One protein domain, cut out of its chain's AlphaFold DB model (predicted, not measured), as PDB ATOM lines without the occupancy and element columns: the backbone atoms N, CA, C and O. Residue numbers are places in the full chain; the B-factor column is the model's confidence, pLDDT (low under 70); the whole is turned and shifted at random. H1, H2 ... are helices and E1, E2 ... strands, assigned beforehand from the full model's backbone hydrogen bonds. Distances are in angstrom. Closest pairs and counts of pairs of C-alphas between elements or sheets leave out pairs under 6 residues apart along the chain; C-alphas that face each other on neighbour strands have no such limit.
ATOM      1  N   VAL A  22      12.273   9.823 -48.464       88.69
ATOM      2  CA  VAL A  22      11.503   9.387 -47.290       88.69
ATOM      3  C   VAL A  22      10.809  10.578 -46.635       88.69
ATOM      4  O   VAL A  22      11.452  11.575 -46.301       88.69
ATOM      5  N   LEU A  23       9.502  10.442 -46.405       91.56
ATOM      6  CA  LEU A  23       8.719  11.310 -45.528       91.56
ATOM      7  C   LEU A  23       8.296  10.508 -44.297       91.56
ATOM      8  O   LEU A  23       7.560   9.531 -44.413       91.56
ATOM      9  N   HIS A  24       8.727  10.940 -43.114       92.06
ATOM     10  CA  HIS A  24       8.259  10.349 -41.862       92.06
ATOM     11  C   HIS A  24       6.995  11.061 -41.388       92.06
ATOM     12  O   HIS A  24       7.002  12.286 -41.222       92.06
ATOM     13  N   VAL A  25       5.946  10.276 -41.156       93.12
ATOM     14  CA  VAL A  25       4.650  10.723 -40.647       93.12
ATOM     15  C   VAL A  25       4.413  10.039 -39.308       93.12
ATOM     16  O   VAL A  25       4.303   8.817 -39.242       93.12
ATOM     17  N   ASP A  26       4.331  10.835 -38.252       93.38
ATOM     18  CA  ASP A  26       4.136  10.380 -36.882       93.38
ATOM     19  C   ASP A  26       2.693  10.696 -36.448       93.38
ATOM     20  O   ASP A  26       2.227  11.831 -36.581       93.38
ATOM     21  N   ILE A  27       1.975   9.693 -35.933       92.69
ATOM     22  CA  ILE A  27       0.629   9.854 -35.361       92.69
ATOM     23  C   ILE A  27       0.765   9.912 -33.840       92.69
ATOM     24  O   ILE A  27       1.081   8.909 -33.198       92.69
ATOM     25  N   ASN A  28       0.494  11.074 -33.253       92.00
ATOM     26  CA  ASN A  28       0.591  11.286 -31.816       92.00
ATOM     27  C   ASN A  28      -0.726  10.897 -31.139       92.00
ATOM     28  O   ASN A  28      -1.796  11.426 -31.453       92.00
ATOM     29  N   LEU A  29      -0.642   9.963 -30.192       90.62
ATOM     30  CA  LEU A  29      -1.781   9.472 -29.427       90.62
ATOM     31  C   LEU A  29      -1.685   9.952 -27.981       90.62
ATOM     32  O   LEU A  29      -0.623   9.898 -27.363       90.62
ATOM     33  N   LYS A  30      -2.822  10.353 -27.419       88.12
ATOM     34  CA  LYS A  30      -2.980  10.589 -25.988       88.12
ATOM     35  C   LYS A  30      -3.676   9.381 -25.377       88.12
ATOM     36  O   LYS A  30      -4.805   9.063 -25.745       88.12
ATOM     37  N   ILE A  31      -2.991   8.702 -24.465       85.00
ATOM     38  CA  ILE A  31      -3.524   7.537 -23.753       85.00
ATOM     39  C   ILE A  31      -4.238   8.035 -22.497       85.00
ATOM     40  O   ILE A  31      -3.671   8.804 -21.719       85.00
ATOM     41  N   SER A  32      -5.488   7.620 -22.318       78.50
ATOM     42  CA  SER A  32      -6.278   7.957 -21.133       78.50
ATOM     43  C   SER A  32      -5.850   7.085 -19.950       78.50
ATOM     44  O   SER A  32      -5.607   5.890 -20.114       78.50
ATOM     45  N   GLU A  33      -5.792   7.652 -18.742       69.25
ATOM     46  CA  GLU A  33      -5.691   6.845 -17.521       69.25
ATOM     47  C   GLU A  33      -6.988   6.051 -17.348       69.25
ATOM     48  O   GLU A  33      -8.041   6.644 -17.122       69.25
ATOM     49  N   ILE A  34      -6.913   4.725 -17.470       66.19
ATOM     50  CA  ILE A  34      -8.075   3.840 -17.355       66.19
ATOM     51  C   ILE A  34      -8.551   3.840 -15.901       66.19
ATOM     52  O   ILE A  34      -7.853   3.327 -15.023       66.19
ATOM     53  N   LYS A  35      -9.741   4.381 -15.643       64.06
ATOM     54  CA  LYS A  35     -10.406   4.302 -14.332       64.06
ATOM     55  C   LYS A  35     -11.543   3.282 -14.320       64.06
ATOM     56  O   LYS A  35     -11.792   2.686 -13.275       64.06
ATOM     57  N   GLU A  36     -12.164   3.005 -15.469       59.00
ATOM     58  CA  GLU A  36     -13.226   1.997 -15.631       59.00
ATOM     59  C   GLU A  36     -13.144   1.253 -16.981       59.00
ATOM     60  O   GLU A  36     -12.554   1.728 -17.950       59.00
ATOM     61  N   SER A  37     -13.770   0.071 -17.074       62.00
ATOM     62  CA  SER A  37     -13.625  -0.869 -18.204       62.00
ATOM     63  C   SER A  37     -14.234  -0.419 -19.544       62.00
ATOM     64  O   SER A  37     -14.094  -1.134 -20.532       62.00
ATOM     65  N   ASN A  38     -14.925   0.725 -19.588       58.84
ATOM     66  CA  ASN A  38     -15.632   1.238 -20.771       58.84
ATOM     67  C   ASN A  38     -15.080   2.576 -21.293       58.84
ATOM     68  O   ASN A  38     -15.701   3.204 -22.154       58.84
ATOM     69  N   GLU A  39     -13.934   3.036 -20.789       63.84
ATOM     70  CA  GLU A  39     -13.341   4.297 -21.228       63.84
ATOM     71  C   GLU A  39     -12.619   4.162 -22.576       63.84
ATOM     72  O   GLU A  39     -12.057   3.123 -22.934       63.84
ATOM     73  N   VAL A  40     -12.639   5.246 -23.355       66.06
ATOM     74  CA  VAL A  40     -11.869   5.341 -24.593       66.06
ATOM     75  C   VAL A  40     -10.378   5.338 -24.238       66.06
ATOM     76  O   VAL A  40      -9.864   6.283 -23.643       66.06
ATOM     77  N   LEU A  41      -9.694   4.260 -24.626       80.00
ATOM     78  CA  LEU A  41      -8.290   3.998 -24.290       80.00
ATOM     79  C   LEU A  41      -7.311   5.027 -24.876       80.00
ATOM     80  O   LEU A  41      -6.232   5.235 -24.326       80.00
ATOM     81  N   TYR A  42      -7.672   5.655 -25.996       86.12
ATOM     82  CA  TYR A  42      -6.825   6.628 -26.673       86.12
ATOM     83  C   TYR A  42      -7.645   7.690 -27.404       86.12
ATOM     84  O   TYR A  42      -8.698   7.394 -27.972       86.12
ATOM     85  N   SER A  43      -7.095   8.894 -27.494       86.81
ATOM     86  CA  SER A  43      -7.505   9.907 -28.464       86.81
ATOM     87  C   SER A  43      -6.337  10.245 -29.389       86.81
ATOM     88  O   SER A  43      -5.174  10.193 -28.988       86.81
ATOM     89  N   ILE A  44      -6.639  10.589 -30.637       89.75
ATOM     90  CA  ILE A  44      -5.636  11.093 -31.580       89.75
ATOM     91  C   ILE A  44      -5.426  12.569 -31.255       89.75
ATOM     92  O   ILE A  44      -6.393  13.327 -31.255       89.75
ATOM     93  N   ASP A  45      -4.194  12.949 -30.932       88.19
ATOM     94  CA  ASP A  45      -3.840  14.325 -30.583       88.19
ATOM     95  C   ASP A  45      -3.491  15.129 -31.838       88.19
ATOM     96  O   ASP A  45      -4.097  16.157 -32.121       88.19
ATOM     97  N   SER A  46      -2.539  14.628 -32.624       89.88
ATOM     98  CA  SER A  46      -2.069  15.301 -33.833       89.88
ATOM     99  C   SER A  46      -1.341  14.349 -34.775       89.88
ATOM    100  O   SER A  46      -0.900  13.267 -34.382       89.88
ATOM    101  N   ILE A  47      -1.180  14.772 -36.026       93.50
ATOM    102  CA  ILE A  47      -0.300  14.133 -37.006       93.50
ATOM    103  C   ILE A  47       0.842  15.099 -37.310       93.50
ATOM    104  O   ILE A  47       0.606  16.268 -37.619       93.50
ATOM    105  N   THR A  48       2.080  14.620 -37.241       92.88
ATOM    106  CA  THR A  48       3.274  15.426 -37.509       92.88
ATOM    107  C   THR A  48       4.109  14.820 -38.623       92.88
ATOM    108  O   THR A  48       4.293  13.610 -38.683       92.88
ATOM    109  N   CYS A  49       4.662  15.671 -39.485       92.75
ATOM    110  CA  CYS A  49       5.556  15.257 -40.562       92.75
ATOM    111  C   CYS A  49       6.959  15.800 -40.313       92.75
ATOM    112  O   CYS A  49       7.126  17.005 -40.082       92.75
ATOM    113  N   LYS A  50       7.979  14.942 -40.412       89.19
ATOM    114  CA  LYS A  50       9.370  15.411 -40.403       89.19
ATOM    115  C   LYS A  50       9.672  16.170 -41.693       89.19
ATOM    116  O   LYS A  50       9.067  15.934 -42.737       89.19
ATOM    117  N   LYS A  51      10.623  17.101 -41.613       83.19
ATOM    118  CA  LYS A  51      11.096  17.839 -42.785       83.19
ATOM    119  C   LYS A  51      11.767  16.871 -43.761       83.19
ATOM    120  O   LYS A  51      12.550  16.025 -43.335       83.19
ATOM    121  N   LEU A  52      11.484  17.030 -45.051       84.44
ATOM    122  CA  LEU A  52      12.161  16.276 -46.097       84.44
ATOM    123  C   LEU A  52      13.651  16.636 -46.156       84.44
ATOM    124  O   LEU A  52      14.030  17.804 -46.031       84.44
ATOM    125  N   ASN A  53      14.487  15.623 -46.384       78.62
ATOM    126  CA  ASN A  53      15.924  15.811 -46.605       78.62
ATOM    127  C   ASN A  53      16.212  16.407 -47.992       78.62
ATOM    128  O   ASN A  53      17.142  17.194 -48.146       78.62
ATOM    129  N   HIS A  54      15.384  16.063 -48.981       83.56
ATOM    130  CA  HIS A  54      15.460  16.548 -50.356       83.56
ATOM    131  C   HIS A  54      14.061  16.932 -50.833       83.56
ATOM    132  O   HIS A  54      13.080  16.302 -50.447       83.56
ATOM    133  N   TYR A  55      13.972  17.973 -51.661       85.62
ATOM    134  CA  TYR A  55      12.693  18.411 -52.207       85.62
ATOM    135  C   TYR A  55      12.149  17.376 -53.196       85.62
ATOM    136  O   TYR A  55      12.807  17.056 -54.186       85.62
ATOM    137  N   ASP A  56      10.934  16.905 -52.938       89.69
ATOM    138  CA  ASP A  56      10.170  16.025 -53.816       89.69
ATOM    139  C   ASP A  56       8.741  16.590 -53.917       89.69
ATOM    140  O   ASP A  56       8.054  16.680 -52.894       89.69
ATOM    141  N   PRO A  57       8.280  17.007 -55.112       90.38
ATOM    142  CA  PRO A  57       6.981  17.659 -55.264       90.38
ATOM    143  C   PRO A  57       5.799  16.816 -54.776       90.38
ATOM    144  O   PRO A  57       4.854  17.363 -54.203       90.38
ATOM    145  N   LYS A  58       5.826  15.496 -55.009       90.06
ATOM    146  CA  LYS A  58       4.729  14.612 -54.600       90.06
ATOM    147  C   LYS A  58       4.736  14.417 -53.084       90.06
ATOM    148  O   LYS A  58       3.673  14.493 -52.470       90.06
ATOM    149  N   LEU A  59       5.912  14.260 -52.466       92.12
ATOM    150  CA  LEU A  59       6.007  14.140 -51.006       92.12
ATOM    151  C   LEU A  59       5.643  15.440 -50.283       92.12
ATOM    152  O   LEU A  59       4.986  15.375 -49.246       92.12
ATOM    153  N   GLU A  60       6.008  16.611 -50.814       92.81
ATOM    154  CA  GLU A  60       5.550  17.890 -50.247       92.81
ATOM    155  C   GLU A  60       4.027  18.039 -50.398       92.81
ATOM    156  O   GLU A  60       3.352  18.393 -49.438       92.81
ATOM    157  N   SER A  61       3.453  17.647 -51.542       93.31
ATOM    158  CA  SER A  61       1.991  17.658 -51.739       93.31
ATOM    159  C   SER A  61       1.269  16.711 -50.770       93.31
ATOM    160  O   SER A  61       0.183  17.014 -50.262       93.31
ATOM    161  N   TYR A  62       1.876  15.559 -50.474       94.38
ATOM    162  CA  TYR A  62       1.356  14.626 -49.480       94.38
ATOM    163  C   TYR A  62       1.444  15.207 -48.068       94.38
ATOM    164  O   TYR A  62       0.470  15.164 -47.315       94.38
ATOM    165  N   ARG A  63       2.570  15.840 -47.729       93.81
ATOM    166  CA  ARG A  63       2.761  16.546 -46.460       93.81
ATOM    167  C   ARG A  63       1.740  17.672 -46.262       93.81
ATOM    168  O   ARG A  63       1.168  17.768 -45.178       93.81
ATOM    169  N   ASP A  64       1.466  18.468 -47.291       93.19
ATOM    170  CA  ASP A  64       0.431  19.510 -47.267       93.19
ATOM    171  C   ASP A  64      -0.961  18.918 -47.026       93.19
ATOM    172  O   ASP A  64      -1.741  19.424 -46.215       93.19
ATOM    173  N   SER A  65      -1.254  17.780 -47.657       93.81
ATOM    174  CA  SER A  65      -2.517  17.069 -47.448       93.81
ATOM    175  C   SER A  65      -2.660  16.535 -46.015       93.81
ATOM    176  O   SER A  65      -3.761  16.542 -45.457       93.81
ATOM    177  N   ILE A  66      -1.552  16.136 -45.377       93.56
ATOM    178  CA  ILE A  66      -1.524  15.751 -43.957       93.56
ATOM    179  C   ILE A  66      -1.773  16.962 -43.049       93.56
ATOM    180  O   ILE A  66      -2.523  16.838 -42.080       93.56
ATOM    181  N   TYR A  67      -1.226  18.141 -43.363       91.19
ATOM    182  CA  TYR A  67      -1.544  19.360 -42.609       91.19
ATOM    183  C   TYR A  67      -3.046  19.678 -42.658       91.19
ATOM    184  O   TYR A  67      -3.653  19.928 -41.616       91.19
ATOM    185  N   LEU A  68      -3.678  19.569 -43.831       91.06
ATOM    186  CA  LEU A  68      -5.131  19.726 -43.971       91.06
ATOM    187  C   LEU A  68      -5.920  18.655 -43.199       91.06
ATOM    188  O   LEU A  68      -6.995  18.930 -42.664       91.06
ATOM    189  N   LEU A  69      -5.415  17.422 -43.133       90.31
ATOM    190  CA  LEU A  69      -6.014  16.360 -42.325       90.31
ATOM    191  C   LEU A  69      -5.933  16.673 -40.824       90.31
ATOM    192  O   LEU A  69      -6.909  16.445 -40.114       90.31
ATOM    193  N   ASN A  70      -4.832  17.261 -40.354       89.00
ATOM    194  CA  ASN A  70      -4.673  17.674 -38.960       89.00
ATOM    195  C   ASN A  70      -5.688  18.771 -38.566       89.00
ATOM    196  O   ASN A  70      -6.307  18.701 -37.507       89.00
ATOM    197  N   GLU A  71      -5.963  19.721 -39.464       86.69
ATOM    198  CA  GLU A  71      -7.042  20.708 -39.283       86.69
ATOM    199  C   GLU A  71      -8.432  20.048 -39.215       86.69
ATOM    200  O   GLU A  71      -9.294  20.454 -38.427       86.69
ATOM    201  N   ARG A  72      -8.668  18.992 -40.012       85.44
ATOM    202  CA  ARG A  72      -9.919  18.211 -39.978       85.44
ATOM    203  C   ARG A  72     -10.075  17.400 -38.691       85.44
ATOM    204  O   ARG A  72     -11.206  17.253 -38.229       85.44
ATOM    205  N   LEU A  73      -8.984  16.897 -38.104       84.50
ATOM    206  CA  LEU A  73      -9.013  16.203 -36.809       84.50
ATOM    207  C   LEU A  73      -9.572  17.119 -35.712       84.50
ATOM    208  O   LEU A  73     -10.494  16.723 -35.001       84.50
ATOM    209  N   ASN A  74      -9.089  18.363 -35.648       75.06
ATOM    210  CA  ASN A  74      -9.503  19.350 -34.644       75.06
ATOM    211  C   ASN A  74     -10.975  19.778 -34.772       75.06
ATOM    212  O   ASN A  74     -11.610  20.140 -33.782       75.06
ATOM    213  N   ASN A  75     -11.525  19.725 -35.986       74.94
ATOM    214  CA  ASN A  75     -12.876  20.198 -36.301       74.94
ATOM    215  C   ASN A  75     -13.897  19.065 -36.487       74.94
ATOM    216  O   ASN A  75     -15.005  19.292 -36.982       74.94
ATOM    217  N   TYR A  76     -13.547  17.833 -36.117       72.38
ATOM    218  CA  TYR A  76     -14.403  16.684 -36.363       72.38
ATOM    219  C   TYR A  76     -15.622  16.643 -35.450       72.38
ATOM    220  O   TYR A  76     -15.529  16.637 -34.222       72.38
ATOM    221  N   ASN A  77     -16.791  16.538 -36.070       64.50
ATOM    222  CA  ASN A  77     -18.039  16.291 -35.375       64.50
ATOM    223  C   ASN A  77     -18.942  15.430 -36.259       64.50
ATOM    224  O   ASN A  77     -19.575  15.933 -37.187       64.50
ATOM    225  N   PHE A  78     -18.996  14.128 -35.981       62.81
ATOM    226  CA  PHE A  78     -19.857  13.194 -36.704       62.81
ATOM    227  C   PHE A  78     -20.756  12.444 -35.724       62.81
ATOM    228  O   PHE A  78     -20.277  11.761 -34.818       62.81
ATOM    229  N   ASN A  79     -22.076  12.571 -35.886       56.91
ATOM    230  CA  ASN A  79     -23.084  11.961 -35.007       56.91
ATOM    231  C   ASN A  79     -22.845  12.220 -33.503       56.91
ATOM    232  O   ASN A  79     -23.042  11.334 -32.672       56.91
ATOM    233  N   GLY A  80     -22.373  13.421 -33.146       61.84
ATOM    234  CA  GLY A  80     -22.080  13.806 -31.760       61.84
ATOM    235  C   GLY A  80     -20.803  13.188 -31.178       61.84
ATOM    236  O   GLY A  80     -20.468  13.468 -30.027       61.84
ATOM    237  N   LYS A  81     -20.065  12.382 -31.954       64.00
ATOM    238  CA  LYS A  81     -18.729  11.898 -31.598       64.00
ATOM    239  C   LYS A  81     -17.687  12.861 -32.153       64.00
ATOM    240  O   LYS A  81     -17.640  13.124 -33.354       64.00
ATOM    241  N   LYS A  82     -16.850  13.367 -31.250       66.56
ATOM    242  CA  LYS A  82     -15.771  14.317 -31.551       66.56
ATOM    243  C   LYS A  82     -14.428  13.645 -31.835       66.56
ATOM    244  O   LYS A  82     -13.446  14.325 -32.082       66.56
ATOM    245  N   GLU A  83     -14.375  12.317 -31.793       73.25
ATOM    246  CA  GLU A  83     -13.111  11.582 -31.807       73.25
ATOM    247  C   GLU A  83     -13.019  10.649 -33.008       73.25
ATOM    248  O   GLU A  83     -13.893   9.809 -33.251       73.25
ATOM    249  N   TRP A  84     -11.912  10.775 -33.730       82.12
ATOM    250  CA  TRP A  84     -11.525   9.850 -34.782       82.12
ATOM    251  C   TRP A  84     -11.074   8.513 -34.193       82.12
ATOM    252  O   TRP A  84     -10.462   8.450 -33.127       82.12
ATOM    253  N   LYS A  85     -11.331   7.427 -34.924       85.75
ATOM    254  CA  LYS A  85     -10.677   6.137 -34.662       85.75
ATOM    255  C   LYS A  85      -9.427   6.024 -35.522       85.75
ATOM    256  O   LYS A  85      -9.437   6.452 -36.674       85.75
ATOM    257  N   LEU A  86      -8.393   5.383 -34.982       88.44
ATOM    258  CA  LEU A  86      -7.098   5.233 -35.647       88.44
ATOM    259  C   LEU A  86      -7.220   4.561 -37.022       88.44
ATOM    260  O   LEU A  86      -6.586   4.987 -37.978       88.44
ATOM    261  N   PHE A  87      -8.116   3.580 -37.157       87.88
ATOM    262  CA  PHE A  87      -8.404   2.950 -38.446       87.88
ATOM    263  C   PHE A  87      -8.888   3.945 -39.514       87.88
ATOM    264  O   PHE A  87      -8.444   3.880 -40.658       87.88
ATOM    265  N   TYR A  88      -9.774   4.883 -39.157       88.00
ATOM    266  CA  TYR A  88     -10.240   5.901 -40.103       88.00
ATOM    267  C   TYR A  88      -9.128   6.876 -40.473       88.00
ATOM    268  O   TYR A  88      -9.044   7.278 -41.628       88.00
ATOM    269  N   LEU A  89      -8.253   7.208 -39.520       90.81
ATOM    270  CA  LEU A  89      -7.081   8.021 -39.811       90.81
ATOM    271  C   LEU A  89      -6.151   7.321 -40.815       90.81
ATOM    272  O   LEU A  89      -5.798   7.921 -41.826       90.81
ATOM    273  N   TYR A  90      -5.814   6.045 -40.589       91.88
ATOM    274  CA  TYR A  90      -5.021   5.274 -41.552       91.88
ATOM    275  C   TYR A  90      -5.673   5.247 -42.929       91.88
ATOM    276  O   TYR A  90      -4.995   5.466 -43.927       91.88
ATOM    277  N   LYS A  91      -6.991   5.035 -42.985       91.31
ATOM    278  CA  LYS A  91      -7.732   5.043 -44.244       91.31
ATOM    279  C   LYS A  91      -7.570   6.370 -44.994       91.31
ATOM    280  O   LYS A  91      -7.263   6.332 -46.178       91.31
ATOM    281  N   GLU A  92      -7.736   7.517 -44.337       92.62
ATOM    282  CA  GLU A  92      -7.562   8.822 -44.997       92.62
ATOM    283  C   GLU A  92      -6.117   9.054 -45.456       92.62
ATOM    284  O   GLU A  92      -5.903   9.575 -46.551       92.62
ATOM    285  N   LEU A  93      -5.125   8.656 -44.650       93.62
ATOM    286  CA  LEU A  93      -3.708   8.765 -45.014       93.62
ATOM    287  C   LEU A  93      -3.381   7.934 -46.258       93.62
ATOM    288  O   LEU A  93      -2.714   8.440 -47.161       93.62
ATOM    289  N   ILE A  94      -3.879   6.696 -46.315       93.06
ATOM    290  CA  ILE A  94      -3.723   5.791 -47.459       93.06
ATOM    291  C   ILE A  94      -4.435   6.364 -48.684       93.06
ATOM    292  O   ILE A  94      -3.821   6.494 -49.729       93.06
ATOM    293  N   GLN A  95      -5.698   6.777 -48.557       92.25
ATOM    294  CA  GLN A  95      -6.459   7.330 -49.683       92.25
ATOM    295  C   GLN A  95      -5.812   8.591 -50.256       92.25
ATOM    296  O   GLN A  95      -5.741   8.758 -51.469       92.25
ATOM    297  N   THR A  96      -5.315   9.474 -49.390       92.38
ATOM    298  CA  THR A  96      -4.594  10.681 -49.812       92.38
ATOM    299  C   THR A  96      -3.311  10.315 -50.560       92.38
ATOM    300  O   THR A  96      -2.998  10.931 -51.576       92.38
ATOM    301  N   PHE A  97      -2.583   9.303 -50.076       92.25
ATOM    302  CA  PHE A  97      -1.391   8.797 -50.748       92.25
ATOM    303  C   PHE A  97      -1.744   8.218 -52.121       92.25
ATOM    304  O   PHE A  97      -1.168   8.634 -53.120       92.25
ATOM    305  N   GLU A  98      -2.744   7.338 -52.195       90.94
ATOM    306  CA  GLU A  98      -3.202   6.741 -53.450       90.94
ATOM    307  C   GLU A  98      -3.598   7.809 -54.463       90.94
ATOM    308  O   GLU A  98      -3.096   7.780 -55.570       90.94
ATOM    309  N   ILE A  99      -4.391   8.812 -54.086       90.00
ATOM    310  CA  ILE A  99      -4.809   9.882 -55.007       90.00
ATOM    311  C   ILE A  99      -3.615  10.654 -55.595       90.00
ATOM    312  O   ILE A  99      -3.652  11.052 -56.757       90.00
ATOM    313  N   LEU A 100      -2.562  10.896 -54.809       89.94
ATOM    314  CA  LEU A 100      -1.384  11.651 -55.263       89.94
ATOM    315  C   LEU A 100      -0.400  10.807 -56.084       89.94
ATOM    316  O   LEU A 100       0.382  11.355 -56.869       89.94
ATOM    317  N   TYR A 101      -0.415   9.492 -55.878       86.94
ATOM    318  CA  TYR A 101       0.508   8.543 -56.496       86.94
ATOM    319  C   TYR A 101      -0.173   7.583 -57.482       86.94
ATOM    320  O   TYR A 101       0.492   6.709 -58.023       86.94
ATOM    321  N   ASP A 102      -1.465   7.755 -57.756       82.56
ATOM    322  CA  ASP A 102      -2.195   7.065 -58.819       82.56
ATOM    323  C   ASP A 102      -1.843   7.713 -60.161       82.56
ATOM    324  O   ASP A 102      -2.509   8.627 -60.654       82.56
TER     325      ASP A 102
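AT A GLANCE: This is residues 22 to 102 of the 201 residues of the protein "FRG domain-containing protein" of Staphylococcus schleiferi (UniProt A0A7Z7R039). A hairpin of two strands, E1 and E2, runs alongside a hairpin of two helices, H1 and H2, and E2 is the strand nearer to H1. The long axis runs from the loop at Glu 36, between the strands, to the turn at Tyr 55, before H1. The printed part has 81 residues, with two named strands followed by two named helices in the order E1, E2, H1, H2; the sheet has the order E1, E2 and is antiparallel, and the class is mixed, helices and strands. The whole is loose, with a radius of gyration of the C-alphas of 14.7 A, and elongated, with spans of 47 by 26 by 18 A.

IN THESE COORDINATES: E1 is residues 25 to 31, 19.0 A from first to last C-alpha, and C-alpha 25 stands at (4.650, 10.723, -40.647). E2 is residues 42 to 49, 20.5 A long, and bends by 50 degrees at residue 45. H1 is residues 57 to 74, 26.5 A long, beginning with C-alpha 57 at (6.981, 17.659, -55.264). H2 is residues 86 to 101, 22.4 A long, and C-alpha 101 is at (0.508, 8.543, -56.496).

HOW THE PARTS SIT: E1 and E2 form a hairpin of antiparallel strands, with 157 degrees between their directions. N 26 and O 48 are within hydrogen-bond range at 2.8 A, and N 43 and O 30 at 2.9 A. E2 and H1 have 7 pairs of C-alphas within 8 A, the closest being those of Ile 47 and Asn 70, 6.0 A apart. E1 and H1 are only just apart, with their closest C-alphas at 8.4 A. H1 and H2 form a helical hairpin and run opposite ways at a shallow tilt of 30 degrees. They touch, H1 with its residues 58 to 66 alone, and their closest C-alphas are those of Tyr 62 and Phe 97, at 6.6 A. E2 and H2 have 1 pair of C-alphas within 8 A, Ile 44 and Leu 86 at 7.3 A. E1 and H2 are near each other, with 5 pairs of C-alphas within 10 A. In H1 and H2 every O i to N i+4 pair is within hydrogen-bond range.

THE WHOLE: The two C-alphas farthest apart in the domain are those of Glu 36 and Tyr 55, at 47.7 A. The printed part has no cut. The link from H1 to H2, 11 residues, is long; the links from E1 to E2 and from E2 to H1 are short. The mean pLDDT of the printed part is 84.1, and residues 33 to 40 and 77 to 82 of this model are under 70.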